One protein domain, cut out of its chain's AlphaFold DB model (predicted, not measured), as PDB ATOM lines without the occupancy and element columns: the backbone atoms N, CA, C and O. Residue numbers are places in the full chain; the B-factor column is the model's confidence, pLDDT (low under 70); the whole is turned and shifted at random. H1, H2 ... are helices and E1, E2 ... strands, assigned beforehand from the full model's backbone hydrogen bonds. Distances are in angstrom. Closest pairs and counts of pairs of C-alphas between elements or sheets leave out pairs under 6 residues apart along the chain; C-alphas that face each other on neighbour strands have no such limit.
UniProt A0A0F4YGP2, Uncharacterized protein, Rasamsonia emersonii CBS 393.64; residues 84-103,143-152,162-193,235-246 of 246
ATOM      1  N   LEU A  84      10.099 -25.404-121.734       82.69
ATOM      2  CA  LEU A  84      10.885 -26.373-120.964       82.69
ATOM      3  C   LEU A  84      12.392 -26.112-121.059       82.69
ATOM      4  O   LEU A  84      13.089 -26.151-120.053       82.69
ATOM      5  N   LEU A  85      12.912 -25.854-122.260       84.81
ATOM      6  CA  LEU A  85      14.351 -25.646-122.443       84.81
ATOM      7  C   LEU A  85      14.824 -24.348-121.785       84.81
ATOM      8  O   LEU A  85      15.892 -24.326-121.180       84.81
ATOM      9  N   LEU A  86      14.010 -23.291-121.860       82.25
ATOM     10  CA  LEU A  86      14.282 -22.043-121.154       82.25
ATOM     11  C   LEU A  86      14.249 -22.263-119.638       82.25
ATOM     12  O   LEU A  86      15.096 -21.732-118.920       82.25
ATOM     13  N   ALA A  87      13.305 -23.081-119.164       80.94
ATOM     14  CA  ALA A  87      13.197 -23.420-117.760       80.94
ATOM     15  C   ALA A  87      14.454 -24.137-117.245       80.94
ATOM     16  O   ALA A  87      15.034 -23.748-116.233       80.94
ATOM     17  N   LEU A  88      14.921 -25.135-117.993       81.75
ATOM     18  CA  LEU A  88      16.137 -25.880-117.675       81.75
ATOM     19  C   LEU A  88      17.391 -25.002-117.739       81.75
ATOM     20  O   LEU A  88      18.226 -25.098-116.850       81.75
ATOM     21  N   ASP A  89      17.514 -24.102-118.720       82.38
ATOM     22  CA  ASP A  89      18.674 -23.200-118.822       82.38
ATOM     23  C   ASP A  89      18.771 -22.240-117.620       82.38
ATOM     24  O   ASP A  89      19.860 -21.985-117.103       82.38
ATOM     25  N   ILE A  90      17.636 -21.737-117.125       82.38
ATOM     26  CA  ILE A  90      17.582 -20.885-115.926       82.38
ATOM     27  C   ILE A  90      18.004 -21.666-114.666       82.38
ATOM     28  O   ILE A  90      18.725 -21.113-113.821       82.38
ATOM     29  N   LEU A  91      17.597 -22.935-114.555       81.12
ATOM     30  CA  LEU A  91      17.959 -23.829-113.448       81.12
ATOM     31  C   LEU A  91      19.439 -24.232-113.500       81.12
ATOM     32  O   LEU A  91      20.154 -24.070-112.510       81.12
ATOM     33  N   ASP A  92      19.929 -24.657-114.664       80.38
ATOM     34  CA  ASP A  92      21.321 -25.072-114.879       80.38
ATOM     35  C   ASP A  92      22.302 -23.930-114.590       80.38
ATOM     36  O   ASP A  92      23.373 -24.135-114.012       80.38
ATOM     37  N   ARG A  93      21.922 -22.690-114.924       81.75
ATOM     38  CA  ARG A  93      22.714 -21.484-114.622       81.75
ATOM     39  C   ARG A  93      22.552 -20.977-113.191       81.75
ATOM     40  O   ARG A  93      23.153 -19.955-112.851       81.75
ATOM     41  N   ARG A  94      21.767 -21.664-112.351       82.31
ATOM     42  CA  ARG A  94      21.529 -21.327-110.935       82.31
ATOM     43  C   ARG A  94      21.060 -19.877-110.754       82.31
ATOM     44  O   ARG A  94      21.529 -19.147-109.878       82.31
ATOM     45  N   LEU A  95      20.157 -19.434-111.628       82.62
ATOM     46  CA  LEU A  95      19.612 -18.070-111.601       82.62
ATOM     47  C   LEU A  95      18.417 -17.921-110.666       82.62
ATOM     48  O   LEU A  95      18.006 -16.789-110.404       82.62
ATOM     49  N   VAL A  96      17.890 -19.041-110.179       84.44
ATOM     50  CA  VAL A  96      16.800 -19.105-109.216       84.44
ATOM     51  C   VAL A  96      17.359 -19.184-107.801       84.44
ATOM     52  O   VAL A  96      18.359 -19.856-107.542       84.44
ATOM     53  N   LYS A  97      16.722 -18.462-106.882       85.44
ATOM     54  CA  LYS A  97      16.943 -18.582-105.443       85.44
ATOM     55  C   LYS A  97      15.611 -18.674-104.720       85.44
ATOM     56  O   LYS A  97      14.755 -17.816-104.919       85.44
ATOM     57  N   ARG A  98      15.488 -19.660-103.842       85.69
ATOM     58  CA  ARG A  98      14.333 -19.884-102.974       85.69
ATOM     59  C   ARG A  98      14.531 -19.229-101.605       85.69
ATOM     60  O   ARG A  98      15.607 -19.337-101.018       85.69
ATOM     61  N   PHE A  99      13.490 -18.576-101.096       84.00
ATOM     62  CA  PHE A  99      13.435 -17.975 -99.765       84.00
ATOM     63  C   PHE A  99      12.164 -18.419 -99.050       84.00
ATOM     64  O   PHE A  99      11.096 -18.496 -99.654       84.00
ATOM     65  N   ILE A 100      12.296 -18.691 -97.756       86.56
ATOM     66  CA  ILE A 100      11.181 -19.033 -96.881       86.56
ATOM     67  C   ILE A 100      11.027 -17.878 -95.903       86.56
ATOM     68  O   ILE A 100      11.929 -17.616 -95.104       86.56
ATOM     69  N   VAL A 101       9.911 -17.165 -96.004       81.69
ATOM     70  CA  VAL A 101       9.551 -16.110 -95.067       81.69
ATOM     71  C   VAL A 101       8.854 -16.773 -93.891       81.69
ATOM     72  O   VAL A 101       7.831 -17.438 -94.044       81.69
ATOM     73  N   ARG A 102       9.443 -16.618 -92.710       82.69
ATOM     74  CA  ARG A 102       8.812 -16.984 -91.447       82.69
ATOM     75  C   ARG A 102       8.315 -15.700 -90.822       82.69
ATOM     76  O   ARG A 102       9.119 -14.813 -90.548       82.69
ATOM     77  N   GLU A 103       7.009 -15.600 -90.625       68.69
ATOM     78  CA  GLU A 103       6.456 -14.550 -89.784       68.69
ATOM     79  C   GLU A 103       6.834 -14.893 -88.339       68.69
ATOM     80  O   GLU A 103       6.227 -15.747 -87.690       68.69
ATOM     81  N   GLU A 143       5.595 -18.583 -96.107       80.12
ATOM     82  CA  GLU A 143       5.439 -18.033 -97.454       80.12
ATOM     83  C   GLU A 143       6.742 -18.262 -98.215       80.12
ATOM     84  O   GLU A 143       7.830 -17.842 -97.815       80.12
ATOM     85  N   GLU A 144       6.626 -18.976 -99.325       83.75
ATOM     86  CA  GLU A 144       7.761 -19.323-100.155       83.75
ATOM     87  C   GLU A 144       7.833 -18.397-101.365       83.75
ATOM     88  O   GLU A 144       6.909 -18.329-102.182       83.75
ATOM     89  N   ILE A 145       8.958 -17.697-101.477       85.81
ATOM     90  CA  ILE A 145       9.200 -16.693-102.507       85.81
ATOM     91  C   ILE A 145      10.456 -17.078-103.281       85.81
ATOM     92  O   ILE A 145      11.499 -17.388-102.700       85.81
ATOM     93  N   TYR A 146      10.373 -17.019-104.606       84.75
ATOM     94  CA  TYR A 146      11.494 -17.310-105.488       84.75
ATOM     95  C   TYR A 146      11.965 -16.052-106.206       84.75
ATOM     96  O   TYR A 146      11.165 -15.240-106.660       84.75
ATOM     97  N   PHE A 147      13.277 -15.912-106.365       87.94
ATOM     98  CA  PHE A 147      13.895 -14.811-107.092       87.94
ATOM     99  C   PHE A 147      14.681 -15.327-108.297       87.94
ATOM    100  O   PHE A 147      15.603 -16.125-108.141       87.94
ATOM    101  N   VAL A 148      14.355 -14.830-109.492       86.81
ATOM    102  CA  VAL A 148      15.016 -15.178-110.760       86.81
ATOM    103  C   VAL A 148      15.840 -14.006-111.262       86.81
ATOM    104  O   VAL A 148      15.315 -12.919-111.499       86.81
ATOM    105  N   ARG A 149      17.140 -14.211-111.471       85.06
ATOM    106  CA  ARG A 149      18.033 -13.176-112.012       85.06
ATOM    107  C   ARG A 149      17.989 -13.143-113.539       85.06
ATOM    108  O   ARG A 149      18.104 -14.175-114.192       85.06
ATOM    109  N   SER A 150      17.902 -11.944-114.115       83.06
ATOM    110  CA  SER A 150      18.000 -11.756-115.567       83.06
ATOM    111  C   SER A 150      19.430 -11.971-116.069       83.06
ATOM    112  O   SER A 150      20.374 -11.358-115.556       83.06
ATOM    113  N   MET A 151      19.575 -12.781-117.123       72.06
ATOM    114  CA  MET A 151      20.843 -12.979-117.842       72.06
ATOM    115  C   MET A 151      21.210 -11.803-118.749       72.06
ATOM    116  O   MET A 151      22.386 -11.561-119.004       72.06
ATOM    117  N   PHE A 152      20.213 -11.064-119.240       64.19
ATOM    118  CA  PHE A 152      20.418  -9.959-120.168       64.19
ATOM    119  C   PHE A 152      20.553  -8.652-119.391       64.19
ATOM    120  O   PHE A 152      19.567  -7.996-119.046       64.19
ATOM    121  N   LYS A 162      18.957  -7.052-112.471       84.62
ATOM    122  CA  LYS A 162      17.490  -7.167-112.489       84.62
ATOM    123  C   LYS A 162      17.086  -8.558-112.005       84.62
ATOM    124  O   LYS A 162      17.572  -9.558-112.536       84.62
ATOM    125  N   THR A 163      16.211  -8.594-111.009       87.75
ATOM    126  CA  THR A 163      15.717  -9.821-110.386       87.75
ATOM    127  C   THR A 163      14.194  -9.770-110.361       87.75
ATOM    128  O   THR A 163      13.626  -8.703-110.135       87.75
ATOM    129  N   TYR A 164      13.557 -10.902-110.631       87.44
ATOM    130  CA  TYR A 164      12.108 -11.061-110.662       87.44
ATOM    131  C   TYR A 164      11.664 -11.939-109.505       87.44
ATOM    132  O   TYR A 164      12.291 -12.957-109.236       87.44
ATOM    133  N   GLU A 165      10.595 -11.537-108.841       89.00
ATOM    134  CA  GLU A 165       9.962 -12.256-107.745       89.00
ATOM    135  C   GLU A 165       8.877 -13.165-108.317       89.00
ATOM    136  O   GLU A 165       8.109 -12.742-109.183       89.00
ATOM    137  N   VAL A 166       8.826 -14.405-107.847       84.62
ATOM    138  CA  VAL A 166       7.829 -15.404-108.222       84.62
ATOM    139  C   VAL A 166       7.206 -15.958-106.949       84.62
ATOM    140  O   VAL A 166       7.903 -16.518-106.099       84.62
ATOM    141  N   ARG A 167       5.887 -15.807-106.825       82.19
ATOM    142  CA  ARG A 167       5.083 -16.358-105.729       82.19
ATOM    143  C   ARG A 167       4.223 -17.485-106.259       82.19
ATOM    144  O   ARG A 167       3.289 -17.247-107.028       82.19
ATOM    145  N   LEU A 168       4.525 -18.707-105.823       74.75
ATOM    146  CA  LEU A 168       3.844 -19.888-106.343       74.75
ATOM    147  C   LEU A 168       2.384 -19.965-105.881       74.75
ATOM    148  O   LEU A 168       1.490 -20.185-106.694       74.75
ATOM    149  N   ARG A 169       2.141 -19.711-104.587       74.50
ATOM    150  CA  ARG A 169       0.799 -19.767-103.976       74.50
ATOM    151  C   ARG A 169      -0.150 -18.708-104.535       74.50
ATOM    152  O   ARG A 169      -1.316 -19.001-104.774       74.50
ATOM    153  N   SER A 170       0.366 -17.507-104.793       77.25
ATOM    154  CA  SER A 170      -0.416 -16.372-105.306       77.25
ATOM    155  C   SER A 170      -0.448 -16.293-106.833       77.25
ATOM    156  O   SER A 170      -1.000 -15.337-107.373       77.25
ATOM    157  N   TRP A 171       0.178 -17.254-107.526       76.88
ATOM    158  CA  TRP A 171       0.342 -17.263-108.980       76.88
ATOM    159  C   TRP A 171       0.823 -15.913-109.536       76.88
ATOM    160  O   TRP A 171       0.220 -15.321-110.432       76.88
ATOM    161  N   ASN A 172       1.900 -15.382-108.964       79.25
ATOM    162  CA  ASN A 172       2.409 -14.066-109.333       79.25
ATOM    163  C   ASN A 172       3.864 -14.141-109.786       79.25
ATOM    164  O   ASN A 172       4.666 -14.875-109.210       79.25
ATOM    165  N   CYS A 173       4.206 -13.359-110.808       81.56
ATOM    166  CA  CYS A 173       5.580 -13.150-111.230       81.56
ATOM    167  C   CYS A 173       5.786 -11.679-111.603       81.56
ATOM    168  O   CYS A 173       5.016 -11.118-112.377       81.56
ATOM    169  N   THR A 174       6.855 -11.043-111.129       85.94
ATOM    170  CA  THR A 174       7.145  -9.639-111.477       85.94
ATOM    171  C   THR A 174       7.860  -9.482-112.824       85.94
ATOM    172  O   THR A 174       8.333  -8.394-113.166       85.94
ATOM    173  N   CYS A 175       7.967 -10.553-113.620       81.25
ATOM    174  CA  CYS A 175       8.613 -10.490-114.925       81.25
ATOM    175  C   CYS A 175       7.745  -9.743-115.962       81.25
ATOM    176  O   CYS A 175       6.514  -9.816-115.922       81.25
ATOM    177  N   PRO A 176       8.360  -9.053-116.945       79.44
ATOM    178  CA  PRO A 176       7.614  -8.354-117.990       79.44
ATOM    179  C   PRO A 176       6.680  -9.264-118.789       79.44
ATOM    180  O   PRO A 176       5.625  -8.817-119.221       79.44
ATOM    181  N   ALA A 177       7.048 -10.536-118.975       79.25
ATOM    182  CA  ALA A 177       6.213 -11.496-119.690       79.25
ATOM    183  C   ALA A 177       4.891 -11.750-118.949       79.25
ATOM    184  O   ALA A 177       3.831 -11.733-119.571       79.25
ATOM    185  N   PHE A 178       4.950 -11.907-117.623       78.81
ATOM    186  CA  PHE A 178       3.769 -12.081-116.781       78.81
ATOM    187  C   PHE A 178       2.887 -10.835-116.795       78.81
ATOM    188  O   PHE A 178       1.692 -10.941-117.062       78.81
ATOM    189  N   ALA A 179       3.476  -9.651-116.590       78.69
ATOM    190  CA  ALA A 179       2.734  -8.395-116.633       78.69
ATOM    191  C   ALA A 179       2.022  -8.209-117.985       78.69
ATOM    192  O   ALA A 179       0.820  -7.969-118.021       78.69
ATOM    193  N   LEU A 180       2.735  -8.387-119.105       77.88
ATOM    194  CA  LEU A 180       2.148  -8.258-120.441       77.88
ATOM    195  C   LEU A 180       1.042  -9.282-120.703       77.88
ATOM    196  O   LEU A 180       0.065  -8.936-121.358       77.88
ATOM    197  N   SER A 181       1.175 -10.515-120.210       70.38
ATOM    198  CA  SER A 181       0.108 -11.513-120.329       70.38
ATOM    199  C   SER A 181      -1.140 -11.057-119.577       70.38
ATOM    200  O   SER A 181      -2.193 -10.939-120.188       70.38
ATOM    201  N   ALA A 182      -1.000 -10.693-118.298       71.12
ATOM    202  CA  ALA A 182      -2.125 -10.311-117.449       71.12
ATOM    203  C   ALA A 182      -2.949  -9.139-118.020       71.12
ATOM    204  O   ALA A 182      -4.169  -9.115-117.879       71.12
ATOM    205  N   PHE A 183      -2.299  -8.179-118.688       70.12
ATOM    206  CA  PHE A 183      -2.991  -7.038-119.297       70.12
ATOM    207  C   PHE A 183      -3.552  -7.316-120.699       70.12
ATOM    208  O   PHE A 183      -4.563  -6.719-121.058       70.12
ATOM    209  N   ARG A 184      -2.948  -8.220-121.484       70.88
ATOM    210  CA  ARG A 184      -3.485  -8.606-122.805       70.88
ATOM    211  C   ARG A 184      -4.850  -9.266-122.687       70.88
ATOM    212  O   ARG A 184      -5.731  -8.988-123.495       70.88
ATOM    213  N   ASP A 185      -5.038 -10.091-121.665       60.16
ATOM    214  CA  ASP A 185      -6.321 -10.750-121.444       60.16
ATOM    215  C   ASP A 185      -7.414  -9.726-121.112       60.16
ATOM    216  O   ASP A 185      -8.511  -9.797-121.664       60.16
ATOM    217  N   LEU A 186      -7.104  -8.682-120.338       61.81
ATOM    218  CA  LEU A 186      -8.058  -7.608-120.051       61.81
ATOM    219  C   LEU A 186      -8.503  -6.849-121.316       61.81
ATOM    220  O   LEU A 186      -9.674  -6.496-121.446       61.81
ATOM    221  N   GLU A 187      -7.597  -6.628-122.267       58.81
ATOM    222  CA  GLU A 187      -7.909  -5.945-123.529       58.81
ATOM    223  C   GLU A 187      -8.868  -6.767-124.406       58.81
ATOM    224  O   GLU A 187      -9.778  -6.209-125.025       58.81
ATOM    225  N   THR A 188      -8.755  -8.102-124.381       58.44
ATOM    226  CA  THR A 188      -9.719  -8.984-125.062       58.44
ATOM    227  C   THR A 188     -11.122  -8.913-124.451       58.44
ATOM    228  O   THR A 188     -12.105  -8.916-125.190       58.44
ATOM    229  N   HIS A 189     -11.233  -8.733-123.129       53.88
ATOM    230  CA  HIS A 189     -12.520  -8.566-122.442       53.88
ATOM    231  C   HIS A 189     -13.222  -7.245-122.797       53.88
ATOM    232  O   HIS A 189     -14.444  -7.211-122.940       53.88
ATOM    233  N   VAL A 190     -12.464  -6.161-122.983       55.78
ATOM    234  CA  VAL A 190     -13.026  -4.860-123.383       55.78
ATOM    235  C   VAL A 190     -13.473  -4.874-124.850       55.78
ATOM    236  O   VAL A 190     -14.501  -4.287-125.183       55.78
ATOM    237  N   ALA A 191     -12.743  -5.574-125.724       54.72
ATOM    238  CA  ALA A 191     -13.100  -5.705-127.137       54.72
ATOM    239  C   ALA A 191     -14.362  -6.561-127.362       54.72
ATOM    240  O   ALA A 191     -15.168  -6.246-128.235       54.72
ATOM    241  N   GLU A 192     -14.566  -7.611-126.564       50.41
ATOM    242  CA  GLU A 192     -15.732  -8.497-126.679       50.41
ATOM    243  C   GLU A 192     -17.013  -7.851-126.128       50.41
ATOM    244  O   GLU A 192     -18.066  -7.924-126.766       50.41
ATOM    245  N   ALA A 193     -16.908  -7.106-125.019       53.94
ATOM    246  CA  ALA A 193     -18.014  -6.324-124.459       53.94
ATOM    247  C   ALA A 193     -18.484  -5.174-125.377       53.94
ATOM    248  O   ALA A 193     -19.597  -4.671-125.226       53.94
ATOM    249  N   GLY A 235       0.800 -21.572-119.496       42.72
ATOM    250  CA  GLY A 235       2.056 -22.258-119.814       42.72
ATOM    251  C   GLY A 235       3.321 -21.482-119.462       42.72
ATOM    252  O   GLY A 235       4.375 -22.087-119.293       42.72
ATOM    253  N   LYS A 236       3.242 -20.150-119.361       47.59
ATOM    254  CA  LYS A 236       4.434 -19.297-119.528       47.59
ATOM    255  C   LYS A 236       5.204 -19.009-118.241       47.59
ATOM    256  O   LYS A 236       6.370 -18.642-118.301       47.59
ATOM    257  N   ALA A 237       4.579 -19.154-117.073       43.06
ATOM    258  CA  ALA A 237       5.182 -18.688-115.821       43.06
ATOM    259  C   ALA A 237       5.759 -19.795-114.914       43.06
ATOM    260  O   ALA A 237       6.548 -19.475-114.032       43.06
ATOM    261  N   PHE A 238       5.404 -21.076-115.094       51.72
ATOM    262  CA  PHE A 238       5.519 -22.041-113.980       51.72
ATOM    263  C   PHE A 238       6.221 -23.374-114.233       51.72
ATOM    264  O   PHE A 238       6.380 -24.154-113.295       51.72
ATOM    265  N   ILE A 239       6.729 -23.640-115.435       47.00
ATOM    266  CA  ILE A 239       7.563 -24.844-115.656       47.00
ATOM    267  C   ILE A 239       8.892 -24.756-114.896       47.00
ATOM    268  O   ILE A 239       9.562 -25.753-114.655       47.00
ATOM    269  N   LEU A 240       9.254 -23.554-114.470       46.22
ATOM    270  CA  LEU A 240      10.529 -23.257-113.845       46.22
ATOM    271  C   LEU A 240      10.716 -23.788-112.422       46.22
ATOM    272  O   LEU A 240      11.853 -23.868-111.982       46.22
ATOM    273  N   PHE A 241       9.656 -24.128-111.688       47.06
ATOM    274  CA  PHE A 241       9.756 -24.118-110.221       47.06
ATOM    275  C   PHE A 241       9.526 -25.409-109.447       47.06
ATOM    276  O   PHE A 241      10.123 -25.535-108.379       47.06
ATOM    277  N   PRO A 242       8.794 -26.423-109.930       42.47
ATOM    278  CA  PRO A 242       8.777 -27.696-109.216       42.47
ATOM    279  C   PRO A 242      10.095 -28.490-109.392       42.47
ATOM    280  O   PRO A 242      10.230 -29.585-108.859       42.47
ATOM    281  N   LEU A 243      11.090 -27.918-110.087       40.41
ATOM    282  CA  LEU A 243      12.462 -28.419-110.202       40.41
ATOM    283  C   LEU A 243      13.463 -27.706-109.264       40.41
ATOM    284  O   LEU A 243      14.626 -28.086-109.251       40.41
ATOM    285  N   ASP A 244      13.062 -26.732-108.436       35.88
ATOM    286  CA  ASP A 244      13.979 -26.081-107.466       35.88
ATOM    287  C   ASP A 244      14.228 -26.939-106.203       35.88
ATOM    288  O   ASP A 244      14.809 -26.500-105.216       35.88
ATOM    289  N   THR A 245      13.803 -28.208-106.220       36.22
ATOM    290  CA  THR A 245      14.253 -29.215-105.239       36.22
ATOM    291  C   THR A 245      15.575 -29.885-105.686       36.22
ATOM    292  O   THR A 245      15.897 -30.964-105.204       36.22
ATOM    293  N   PHE A 246      16.345 -29.259-106.594       33.78
ATOM    294  CA  PHE A 246      17.603 -29.757-107.190       33.78
ATOM    295  C   PHE A 246      18.764 -28.738-107.156       33.78
ATOM    296  O   PHE A 246      18.527 -27.514-107.182       33.78
TER     297      PHE A 246
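Overview. This is residues 84 to 103, 143 to 152, 162 to 193 and 235 to 246 of the 246 residues of an uncharacterized protein of Rasamsonia emersonii CBS 393.64 (UniProt A0A0F4YGP2). A small sheet of three antiparallel strands has the short helix H1 near one end, while the outer part of the long helix H2, residues 182 to 193, sticks out as a free arm. The last stretch, residues 235 to 246, has no named element. The printed part has 74 residues, with two named helices and three named strands in the order H1, E1, E2, E3, H2; the sheet's order is E1, E2, E3, and the class is mixed, helices and strands. The whole is loose, with a radius of gyration of the C-alphas of 14.2 A and spans of 46 by 34 by 22 A.

Along the chain. H1, residues 84 to 92, begins at C-alpha 84 (10.885, -26.373, -120.964) and is 12.2 A long from first to last C-alpha. E1, residues 96 to 101, is 16.2 A long; E2, residues 143 to 149, 19.9 A; E3, residues 163 to 167, 13.3 A. H2, residues 176 to 193, is 26.5 A long and ends at C-alpha 193 (-18.014, -6.324, -124.459).

Arrangement. H1 only grazes the sheet, with its residues 90 to 91; the closest C-alphas of H1 and E1 are those of Ile 90 and Val 96, 7.0 A apart. E1, an edge strand, is antiparallel to E2 at 155 degrees, with N 99 and O 145 at 2.8 A. E2 is antiparallel to E3, the other edge strand, at 151 degrees, with N 148 and O 164 at 2.8 A. Residues 166 to 167 of E3 also pair, antiparallel, with residues 172 to 173. H2 is not on the sheet and is apart from H1, E1 and E2. Every O i to N i+4 pair is within hydrogen-bond range in H1, and 13 of 14 in H2.

Size, cuts and confidence. The C-alphas of Ala 193 and Phe 246, the two farthest apart, are 46.0 A apart. Three cuts leave out residues 104 to 142, 153 to 161 and 194 to 234, with C-alpha gaps of 8.5 A, 8.7 A and 26.0 A. Of the links that are printed whole, H1 to E1 is tight and E3 to H2 is short. The mean pLDDT of the printed part is 71.7; residues 103, 152, 185 to 193 and 235 to 246 are under 70.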